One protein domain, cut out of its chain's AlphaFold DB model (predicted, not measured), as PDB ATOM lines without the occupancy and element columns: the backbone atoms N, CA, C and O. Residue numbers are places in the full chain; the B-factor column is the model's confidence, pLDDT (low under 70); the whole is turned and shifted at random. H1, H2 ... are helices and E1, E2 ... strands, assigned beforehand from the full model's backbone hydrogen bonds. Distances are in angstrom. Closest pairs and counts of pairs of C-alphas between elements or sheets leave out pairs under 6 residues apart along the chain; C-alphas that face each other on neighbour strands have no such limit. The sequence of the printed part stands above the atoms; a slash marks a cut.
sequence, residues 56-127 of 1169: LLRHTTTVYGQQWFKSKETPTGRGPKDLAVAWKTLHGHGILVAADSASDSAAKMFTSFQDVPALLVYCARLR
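AT A GLANCE: This is residues 56 to 127 of the 1169 residues of the protein "Herpes_ori_bp domain-containing protein" of Klebsormidium nitens (UniProt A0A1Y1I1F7). Two antiparallel strand hairpins, E3 with E4 and E1 with E2, pack together through E4 and E2, which make the core of a flat body. H2 packs mainly on E4, while H1 at the start of E1 and H3 after E4 are the elements farthest from the core. The 72 printed residues hold three named helices and four named strands in the order H1 E1 E2 H2 E3 E4 H3, of mixed class. The whole is compact, with a radius of gyration of the C-alphas of 12.1 A and spans of 33 by 31 by 17 A, only just flat.

IN THESE COORDINATES: E3, residues 95 to 100, is 17.4 A long, and E4, residues 108 to 113, 16.6 A. E1 is residues 60 to 63 and E2 residues 66 to 69, 10.2 A long. H2, residues 80 to 90, is 15.4 A long, and H3, residues 116 to 125, 14.3 A. H1, residues 56 to 59, begins with C-alpha 56 at (9.205, 47.187, -11.505); H3 ends with C-alpha 125 at (18.712, 25.532, -18.369).

HOW THE PARTS SIT: E3 and E4 are a hairpin at 152 degrees, with N 97 and O 111 within hydrogen-bond range at 2.8 A. The closest C-alphas of E2 and E4, Trp 68 and Thr 111, are 4.9 A apart. E1 and E2 are a hairpin at 142 degrees, with N 61 and O 68 at 2.8 A. The closest C-alphas of H2 and E4, Ala 84 and Thr 111, are 5.4 A apart. H1 and H2 are close but not clearly touching, C-alphas 56 and 83 being closest at 7.1 A. H3 is apart from H2; its closest C-alpha to E4 is Leu 119, 5.9 A from Phe 113. In H2 and H3 every O i to N i+4 pair is within hydrogen-bond range; H1 is too short for one.

THE WHOLE: The C-alphas farthest apart, Pro 75 and Arg 127, are 36.2 A apart. The printed part has no cut and no long link. Its mean pLDDT is 79.2, with residues 56 to 59, 71 to 78, 102 to 106 and 127 under 70.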
ATOM      1  N   LEU A  56       8.053  48.006 -11.923       59.09
ATOM      2  CA  LEU A  56       9.205  47.187 -11.505       59.09
ATOM      3  C   LEU A  56       9.971  46.556 -12.684       59.09
ATOM      4  O   LEU A  56      11.203  46.483 -12.651       59.09
ATOM      5  N   LEU A  57       9.266  46.131 -13.739       62.59
ATOM      6  CA  LEU A  57       9.874  45.483 -14.909       62.59
ATOM      7  C   LEU A  57      10.862  46.380 -15.676       62.59
ATOM      8  O   LEU A  57      11.802  45.859 -16.281       62.59
ATOM      9  N   ARG A  58      10.725  47.712 -15.602       62.12
ATOM     10  CA  ARG A  58      11.579  48.678 -16.333       62.12
ATOM     11  C   ARG A  58      13.058  48.628 -15.928       62.12
ATOM     12  O   ARG A  58      13.907  49.120 -16.664       62.12
ATOM     13  N   HIS A  59      13.373  48.013 -14.787       64.75
ATOM     14  CA  HIS A  59      14.733  47.893 -14.244       64.75
ATOM     15  C   HIS A  59      15.288  46.452 -14.281       64.75
ATOM     16  O   HIS A  59      16.281  46.142 -13.605       64.75
ATOM     17  N   THR A  60      14.657  45.570 -15.066       72.56
ATOM     18  CA  THR A  60      15.035  44.155 -15.218       72.56
ATOM     19  C   THR A  60      15.840  43.868 -16.489       72.56
ATOM     20  O   THR A  60      15.841  44.630 -17.452       72.56
ATOM     21  N   THR A  61      16.540  42.734 -16.497       76.56
ATOM     22  CA  THR A  61      17.123  42.124 -17.694       76.56
ATOM     23  C   THR A  61      16.809  40.629 -17.715       76.56
ATOM     24  O   THR A  61      17.037  39.922 -16.728       76.56
ATOM     25  N   THR A  62      16.272  40.139 -18.833       79.12
ATOM     26  CA  THR A  62      15.898  38.729 -18.985       79.12
ATOM     27  C   THR A  62      17.128  37.878 -19.291       79.12
ATOM     28  O   THR A  62      17.776  38.050 -20.322       79.12
ATOM     29  N   VAL A  63      17.428  36.901 -18.437       74.25
ATOM     30  CA  VAL A  63      18.549  35.965 -18.606       74.25
ATOM     31  C   VAL A  63      17.987  34.543 -18.585       74.25
ATOM     32  O   VAL A  63      17.466  34.092 -17.570       74.25
ATOM     33  N   TYR A  64      18.025  33.851 -19.731       71.50
ATOM     34  CA  TYR A  64      17.453  32.504 -19.945       71.50
ATOM     35  C   TYR A  64      15.997  32.338 -19.460       71.50
ATOM     36  O   TYR A  64      15.645  31.339 -18.830       71.50
ATOM     37  N   GLY A  65      15.155  33.336 -19.749       74.50
ATOM     38  CA  GLY A  65      13.735  33.354 -19.379       74.50
ATOM     39  C   GLY A  65      13.440  33.766 -17.931       74.50
ATOM     40  O   GLY A  65      12.276  33.806 -17.552       74.50
ATOM     41  N   GLN A  66      14.458  34.091 -17.130       86.62
ATOM     42  CA  GLN A  66      14.311  34.605 -15.766       86.62
ATOM     43  C   GLN A  66      14.560  36.119 -15.745       86.62
ATOM     44  O   GLN A  66      15.508  36.580 -16.381       86.62
ATOM     45  N   GLN A  67      13.762  36.893 -15.001       87.31
ATOM     46  CA  GLN A  67      13.972  38.340 -14.857       87.31
ATOM     47  C   GLN A  67      14.965  38.667 -13.740       87.31
ATOM     48  O   GLN A  67      14.812  38.186 -12.618       87.31
ATOM     49  N   TRP A  68      15.969  39.499 -14.027       89.50
ATOM     50  CA  TRP A  68      17.010  39.884 -13.069       89.50
ATOM     51  C   TRP A  68      17.099  41.398 -12.874       89.50
ATOM     52  O   TRP A  68      17.240  42.151 -13.833       89.50
ATOM     53  N   PHE A  69      17.115  41.841 -11.621       88.19
ATOM     54  CA  PHE A  69      17.263  43.237 -11.219       88.19
ATOM     55  C   PHE A  69      18.748  43.610 -11.142       88.19
ATOM     56  O   PHE A  69      19.523  42.945 -10.448       88.19
ATOM     57  N   LYS A  70      19.153  44.660 -11.869       78.06
ATOM     58  CA  LYS A  70      20.566  45.083 -11.994       78.06
ATOM     59  C   LYS A  70      20.801  46.600 -11.868       78.06
ATOM     60  O   LYS A  70      21.927  46.996 -11.577       78.06
ATOM     61  N   SER A  71      19.785  47.443 -12.071       60.34
ATOM     62  CA  SER A  71      19.949  48.907 -12.034       60.34
ATOM     63  C   SER A  71      20.170  49.449 -10.616       60.34
ATOM     64  O   SER A  71      19.435  49.086  -9.701       60.34
ATOM     65  N   LYS A  72      21.135  50.365 -10.446       54.22
ATOM     66  CA  LYS A  72      21.213  51.240  -9.257       54.22
ATOM     67  C   LYS A  72      20.241  52.420  -9.337       54.22
ATOM     68  O   LYS A  72      19.893  52.990  -8.311       54.22
ATOM     69  N   GLU A  73      19.834  52.788 -10.544       48.06
ATOM     70  CA  GLU A  73      18.915  53.885 -10.813       48.06
ATOM     71  C   GLU A  73      17.486  53.339 -10.831       48.06
ATOM     72  O   GLU A  73      17.108  52.607 -11.752       48.06
ATOM     73  N   THR A  74      16.704  53.700  -9.812       49.19
ATOM     74  CA  THR A  74      15.236  53.695  -9.860       49.19
ATOM     75  C   THR A  74      14.711  55.032  -9.333       49.19
ATOM     76  O   THR A  74      15.349  55.613  -8.451       49.19
ATOM     77  N   PRO A  75      13.532  55.506  -9.781       40.84
ATOM     78  CA  PRO A  75      12.913  56.721  -9.235       40.84
ATOM     79  C   PRO A  75      12.638  56.656  -7.722       40.84
ATOM     80  O   PRO A  75      12.458  57.685  -7.083       40.84
ATOM     81  N   THR A  76      12.614  55.449  -7.147       51.03
ATOM     82  CA  THR A  76      12.266  55.186  -5.739       51.03
ATOM     83  C   THR A  76      13.461  55.145  -4.780       51.03
ATOM     84  O   THR A  76      13.276  54.865  -3.599       51.03
ATOM     85  N   GLY A  77      14.697  55.306  -5.271       53.22
ATOM     86  CA  GLY A  77      15.924  55.160  -4.468       53.22
ATOM     87  C   GLY A  77      16.258  53.726  -4.013       53.22
ATOM     88  O   GLY A  77      17.353  53.485  -3.510       53.22
ATOM     89  N   ARG A  78      15.354  52.756  -4.215       61.84
ATOM     90  CA  ARG A  78      15.537  51.339  -3.853       61.84
ATOM     91  C   ARG A  78      16.558  50.647  -4.757       61.84
ATOM     92  O   ARG A  78      16.572  50.873  -5.970       61.84
ATOM     93  N   GLY A  79      17.385  49.777  -4.174       77.12
ATOM     94  CA  GLY A  79      18.469  49.080  -4.864       77.12
ATOM     95  C   GLY A  79      18.070  47.724  -5.472       77.12
ATOM     96  O   GLY A  79      16.990  47.196  -5.200       77.12
ATOM     97  N   PRO A  80      18.965  47.088  -6.262       82.12
ATOM     98  CA  PRO A  80      18.694  45.822  -6.953       82.12
ATOM     99  C   PRO A  80      18.146  44.680  -6.083       82.12
ATOM    100  O   PRO A  80      17.318  43.902  -6.557       82.12
ATOM    101  N   LYS A  81      18.603  44.556  -4.823       85.50
ATOM    102  CA  LYS A  81      18.107  43.523  -3.894       85.50
ATOM    103  C   LYS A  81      16.668  43.815  -3.474       85.50
ATOM    104  O   LYS A  81      15.848  42.905  -3.447       85.50
ATOM    105  N   ASP A  82      16.362  45.074  -3.194       83.12
ATOM    106  CA  ASP A  82      15.089  45.512  -2.619       83.12
ATOM    107  C   ASP A  82      13.963  45.411  -3.655       83.12
ATOM    108  O   ASP A  82      12.857  44.979  -3.337       83.12
ATOM    109  N   LEU A  83      14.274  45.692  -4.928       84.38
ATOM    110  CA  LEU A  83      13.388  45.431  -6.069       84.38
ATOM    111  C   LEU A  83      13.100  43.932  -6.233       84.38
ATOM    112  O   LEU A  83      11.951  43.542  -6.422       84.38
ATOM    113  N   ALA A  84      14.122  43.080  -6.115       87.75
ATOM    114  CA  ALA A  84      13.958  41.631  -6.212       87.75
ATOM    115  C   ALA A  84      13.192  41.036  -5.012       87.75
ATOM    116  O   ALA A  84      12.485  40.040  -5.173       87.75
ATOM    117  N   VAL A  85      13.283  41.659  -3.830       87.44
ATOM    118  CA  VAL A  85      12.459  41.346  -2.651       87.44
ATOM    119  C   VAL A  85      11.015  41.817  -2.844       87.44
ATOM    120  O   VAL A  85      10.103  41.033  -2.607       87.44
ATOM    121  N   ALA A  86      10.782  43.031  -3.349       84.88
ATOM    122  CA  ALA A  86       9.436  43.502  -3.684       84.88
ATOM    123  C   ALA A  86       8.771  42.594  -4.734       84.88
ATOM    124  O   ALA A  86       7.639  42.155  -4.545       84.88
ATOM    125  N   TRP A  87       9.510  42.218  -5.785       86.50
ATOM    126  CA  TRP A  87       9.065  41.252  -6.792       86.50
ATOM    127  C   TRP A  87       8.770  39.873  -6.192       86.50
ATOM    128  O   TRP A  87       7.762  39.260  -6.543       86.50
ATOM    129  N   LYS A  88       9.624  39.395  -5.271       90.69
ATOM    130  CA  LYS A  88       9.427  38.131  -4.544       90.69
ATOM    131  C   LYS A  88       8.103  38.141  -3.777       90.69
ATOM    132  O   LYS A  88       7.352  37.179  -3.879       90.69
ATOM    133  N   THR A  89       7.825  39.212  -3.034       87.25
ATOM    134  CA  THR A  89       6.584  39.370  -2.262       87.25
ATOM    135  C   THR A  89       5.363  39.452  -3.178       87.25
ATOM    136  O   THR A  89       4.415  38.701  -2.975       87.25
ATOM    137  N   LEU A  90       5.415  40.286  -4.224       87.50
ATOM    138  CA  LEU A  90       4.318  40.492  -5.180       87.50
ATOM    139  C   LEU A  90       3.884  39.197  -5.895       87.50
ATOM    140  O   LEU A  90       2.702  39.016  -6.164       87.50
ATOM    141  N   HIS A  91       4.824  38.287  -6.170       86.25
ATOM    142  CA  HIS A  91       4.566  37.023  -6.877       86.25
ATOM    143  C   HIS A  91       4.522  35.792  -5.952       86.25
ATOM    144  O   HIS A  91       4.564  34.661  -6.435       86.25
ATOM    145  N   GLY A  92       4.496  35.976  -4.625       86.88
ATOM    146  CA  GLY A  92       4.468  34.867  -3.659       86.88
ATOM    147  C   GLY A  92       5.679  33.922  -3.728       86.88
ATOM    148  O   GLY A  92       5.599  32.775  -3.292       86.88
ATOM    149  N   HIS A  93       6.806  34.367  -4.292       93.00
ATOM    150  CA  HIS A  93       7.987  33.534  -4.516       93.00
ATOM    151  C   HIS A  93       8.661  33.121  -3.199       93.00
ATOM    152  O   HIS A  93       8.876  33.951  -2.315       93.00
ATOM    153  N   GLY A  94       9.085  31.863  -3.079       88.00
ATOM    154  CA  GLY A  94       9.791  31.341  -1.909       88.00
ATOM    155  C   GLY A  94      11.245  31.813  -1.797       88.00
ATOM    156  O   GLY A  94      11.660  32.257  -0.724       88.00
ATOM    157  N   ILE A  95      12.004  31.785  -2.899       92.94
ATOM    158  CA  ILE A  95      13.481  31.869  -2.895       92.94
ATOM    159  C   ILE A  95      13.976  33.177  -3.522       92.94
ATOM    160  O   ILE A  95      13.399  33.655  -4.497       92.94
ATOM    161  N   LEU A  96      15.076  33.733  -3.003       93.62
ATOM    162  CA  LEU A  96      15.832  34.836  -3.608       93.62
ATOM    163  C   LEU A  96      17.243  34.350  -3.992       93.62
ATOM    164  O   LEU A  96      17.869  33.609  -3.238       93.62
ATOM    165  N   VAL A  97      17.746  34.766  -5.155       93.62
ATOM    166  CA  VAL A  97      19.040  34.348  -5.722       93.62
ATOM    167  C   VAL A  97      19.776  35.558  -6.302       93.62
ATOM    168  O   VAL A  97      19.170  36.416  -6.944       93.62
ATOM    169  N   ALA A  98      21.092  35.614  -6.117       92.00
ATOM    170  CA  ALA A  98      21.990  36.593  -6.717       92.00
ATOM    171  C   ALA A  98      22.915  35.961  -7.767       92.00
ATOM    172  O   ALA A  98      23.210  34.767  -7.734       92.00
ATOM    173  N   ALA A  99      23.429  36.797  -8.667       88.94
ATOM    174  CA  ALA A  99      24.498  36.455  -9.594       88.94
ATOM    175  C   ALA A  99      25.532  37.582  -9.717       88.94
ATOM    176  O   ALA A  99      25.220  38.757  -9.518       88.94
ATOM    177  N   ASP A 100      26.771  37.231 -10.062       83.75
ATOM    178  CA  ASP A 100      27.847  38.204 -10.284       83.75
ATOM    179  C   ASP A 100      27.621  38.997 -11.586       83.75
ATOM    180  O   ASP A 100      27.645  38.454 -12.699       83.75
ATOM    181  N   SER A 101      27.407  40.311 -11.472       76.31
ATOM    182  CA  SER A 101      27.025  41.138 -12.624       76.31
ATOM    183  C   SER A 101      28.215  41.512 -13.523       76.31
ATOM    184  O   SER A 101      28.041  41.586 -14.742       76.31
ATOM    185  N   ALA A 102      29.432  41.585 -12.972       66.81
ATOM    186  CA  ALA A 102      30.714  41.770 -13.669       66.81
ATOM    187  C   ALA A 102      31.825  40.903 -13.027       66.81
ATOM    188  O   ALA A 102      31.582  40.257 -12.013       66.81
ATOM    189  N   SER A 103      33.004  40.822 -13.651       54.47
ATOM    190  CA  SER A 103      34.147  39.991 -13.206       54.47
ATOM    191  C   SER A 103      35.153  40.723 -12.309       54.47
ATOM    192  O   SER A 103      36.019  40.096 -11.713       54.47
ATOM    193  N   ASP A 104      35.052  42.046 -12.246       53.38
ATOM    194  CA  ASP A 104      35.998  42.990 -11.643       53.38
ATOM    195  C   ASP A 104      35.385  43.807 -10.491       53.38
ATOM    196  O   ASP A 104      36.090  44.508  -9.769       53.38
ATOM    197  N   SER A 105      34.070  43.701 -10.284       55.59
ATOM    198  CA  SER A 105      33.350  44.374  -9.203       55.59
ATOM    199  C   SER A 105      32.435  43.410  -8.456       55.59
ATOM    200  O   SER A 105      31.778  42.553  -9.044       55.59
ATOM    201  N   ALA A 106      32.318  43.601  -7.140       62.38
ATOM    202  CA  ALA A 106      31.439  42.820  -6.263       62.38
ATOM    203  C   ALA A 106      29.927  43.087  -6.481       62.38
ATOM    204  O   ALA A 106      29.098  42.727  -5.646       62.38
ATOM    205  N   ALA A 107      29.554  43.745  -7.583       75.25
ATOM    206  CA  ALA A 107      28.184  44.124  -7.892       75.25
ATOM    207  C   ALA A 107      27.345  42.891  -8.266       75.25
ATOM    208  O   ALA A 107      27.591  42.231  -9.281       75.25
ATOM    209  N   LYS A 108      26.319  42.608  -7.463       85.25
ATOM    210  CA  LYS A 108      25.348  41.533  -7.695       85.25
ATOM    211  C   LYS A 108      24.141  42.030  -8.498       85.25
ATOM    212  O   LYS A 108      23.714  43.170  -8.344       85.25
ATOM    213  N   MET A 109      23.569  41.141  -9.302       88.69
ATOM    214  CA  MET A 109      22.202  41.235  -9.833       88.69
ATOM    215  C   MET A 109      21.332  40.178  -9.142       88.69
ATOM    216  O   MET A 109      21.856  39.129  -8.777       88.69
ATOM    217  N   PHE A 110      20.038  40.438  -8.941       91.56
ATOM    218  CA  PHE A 110      19.159  39.609  -8.097       91.56
ATOM    219  C   PHE A 110      17.906  39.126  -8.840       91.56
ATOM    220  O   PHE A 110      17.437  39.786  -9.762       91.56
ATOM    221  N   THR A 111      17.345  37.990  -8.432       93.19
ATOM    222  CA  THR A 111      16.079  37.428  -8.932       93.19
ATOM    223  C   THR A 111      15.406  36.574  -7.852       93.19
ATOM    224  O   THR A 111      16.033  36.256  -6.842       93.19
ATOM    225  N   SER A 112      14.150  36.170  -8.050       93.62
ATOM    226  CA  SER A 112      13.429  35.257  -7.155       93.62
ATOM    227  C   SER A 112      12.700  34.142  -7.907       93.62
ATOM    228  O   SER A 112      12.311  34.314  -9.063       93.62
ATOM    229  N   PHE A 113      12.510  33.004  -7.239       94.38
ATOM    230  CA  PHE A 113      11.863  31.805  -7.778       94.38
ATOM    231  C   PHE A 113      10.717  31.357  -6.871       94.38
ATOM    232  O   PHE A 113      10.819  31.478  -5.647       94.38
ATOM    233  N   GLN A 114       9.661  30.806  -7.477       93.19
ATOM    234  CA  GLN A 114       8.493  30.271  -6.776       93.19
ATOM    235  C   GLN A 114       8.895  29.288  -5.668       93.19
ATOM    236  O   GLN A 114       8.517  29.480  -4.516       93.19
ATOM    237  N   ASP A 115       9.717  28.295  -5.998       92.88
ATOM    238  CA  ASP A 115      10.144  27.226  -5.098       92.88
ATOM    239  C   ASP A 115      11.509  26.627  -5.518       92.88
ATOM    240  O   ASP A 115      12.183  27.117  -6.434       92.88
ATOM    241  N   VAL A 116      11.939  25.563  -4.824       92.75
ATOM    242  CA  VAL A 116      13.176  24.831  -5.153       92.75
ATOM    243  C   VAL A 116      13.083  24.148  -6.532       92.75
ATOM    244  O   VAL A 116      14.023  24.319  -7.309       92.75
ATOM    245  N   PRO A 117      12.001  23.429  -6.908       94.25
ATOM    246  CA  PRO A 117      11.808  22.927  -8.273       94.25
ATOM    247  C   PRO A 117      12.028  23.966  -9.386       94.25
ATOM    248  O   PRO A 117      12.791  23.701 -10.318       94.25
ATOM    249  N   ALA A 118      11.444  25.163  -9.284       93.38
ATOM    250  CA  ALA A 118      11.597  26.234 -10.270       93.38
ATOM    251  C   ALA A 118      13.056  26.715 -10.387       93.38
ATOM    252  O   ALA A 118      13.566  26.915 -11.497       93.38
ATOM    253  N   LEU A 119      13.756  26.833  -9.252       93.75
ATOM    254  CA  LEU A 119      15.193  27.115  -9.215       93.75
ATOM    255  C   LEU A 119      16.006  25.992  -9.881       93.75
ATOM    256  O   LEU A 119      16.871  26.275 -10.709       93.75
ATOM    257  N   LEU A 120      15.711  24.721  -9.594       91.81
ATOM    258  CA  LEU A 120      16.400  23.575 -10.198       91.81
ATOM    259  C   LEU A 120      16.194  23.509 -11.721       91.81
ATOM    260  O   LEU A 120      17.158  23.270 -12.452       91.81
ATOM    261  N   VAL A 121      14.988  23.805 -12.219       92.06
ATOM    262  CA  VAL A 121      14.703  23.929 -13.663       92.06
ATOM    263  C   VAL A 121      15.544  25.045 -14.293       92.06
ATOM    264  O   VAL A 121      16.152  24.843 -15.348       92.06
ATOM    265  N   TYR A 122      15.669  26.207 -13.644       91.06
ATOM    266  CA  TYR A 122      16.557  27.272 -14.119       91.06
ATOM    267  C   TYR A 122      18.042  26.860 -14.088       91.06
ATOM    268  O   TYR A 122      18.758  27.037 -15.077       91.06
ATOM    269  N   CYS A 123      18.503  26.214 -13.015       88.88
ATOM    270  CA  CYS A 123      19.856  25.667 -12.913       88.88
ATOM    271  C   CYS A 123      20.148  24.564 -13.950       88.88
ATOM    272  O   CYS A 123      21.318  24.379 -14.311       88.88
ATOM    273  N   ALA A 124      19.127  23.859 -14.450       87.19
ATOM    274  CA  ALA A 124      19.233  22.903 -15.551       87.19
ATOM    275  C   ALA A 124      19.329  23.595 -16.924       87.19
ATOM    276  O   ALA A 124      20.175  23.203 -17.729       87.19
ATOM    277  N   ARG A 125      18.569  24.678 -17.164       85.81
ATOM    278  CA  ARG A 125      18.712  25.532 -18.369       85.81
ATOM    279  C   ARG A 125      20.114  26.149 -18.506       85.81
ATOM    280  O   ARG A 125      20.547  26.448 -19.613       85.81
ATOM    281  N   LEU A 126      20.841  26.290 -17.396       80.75
ATOM    282  CA  LEU A 126      22.228  26.771 -17.338       80.75
ATOM    283  C   LEU A 126      23.310  25.685 -17.544       80.75
ATOM    284  O   LEU A 126      24.488  25.948 -17.288       80.75
ATOM    285  N   ARG A 127      22.973  24.451 -17.945       65.81
ATOM    286  CA  ARG A 127      23.988  23.418 -18.250       65.81
ATOM    287  C   ARG A 127      24.919  23.883 -19.387       65.81
ATOM    288  O   ARG A 127      24.473  24.490 -20.355       65.81
TER     289      ARG A 127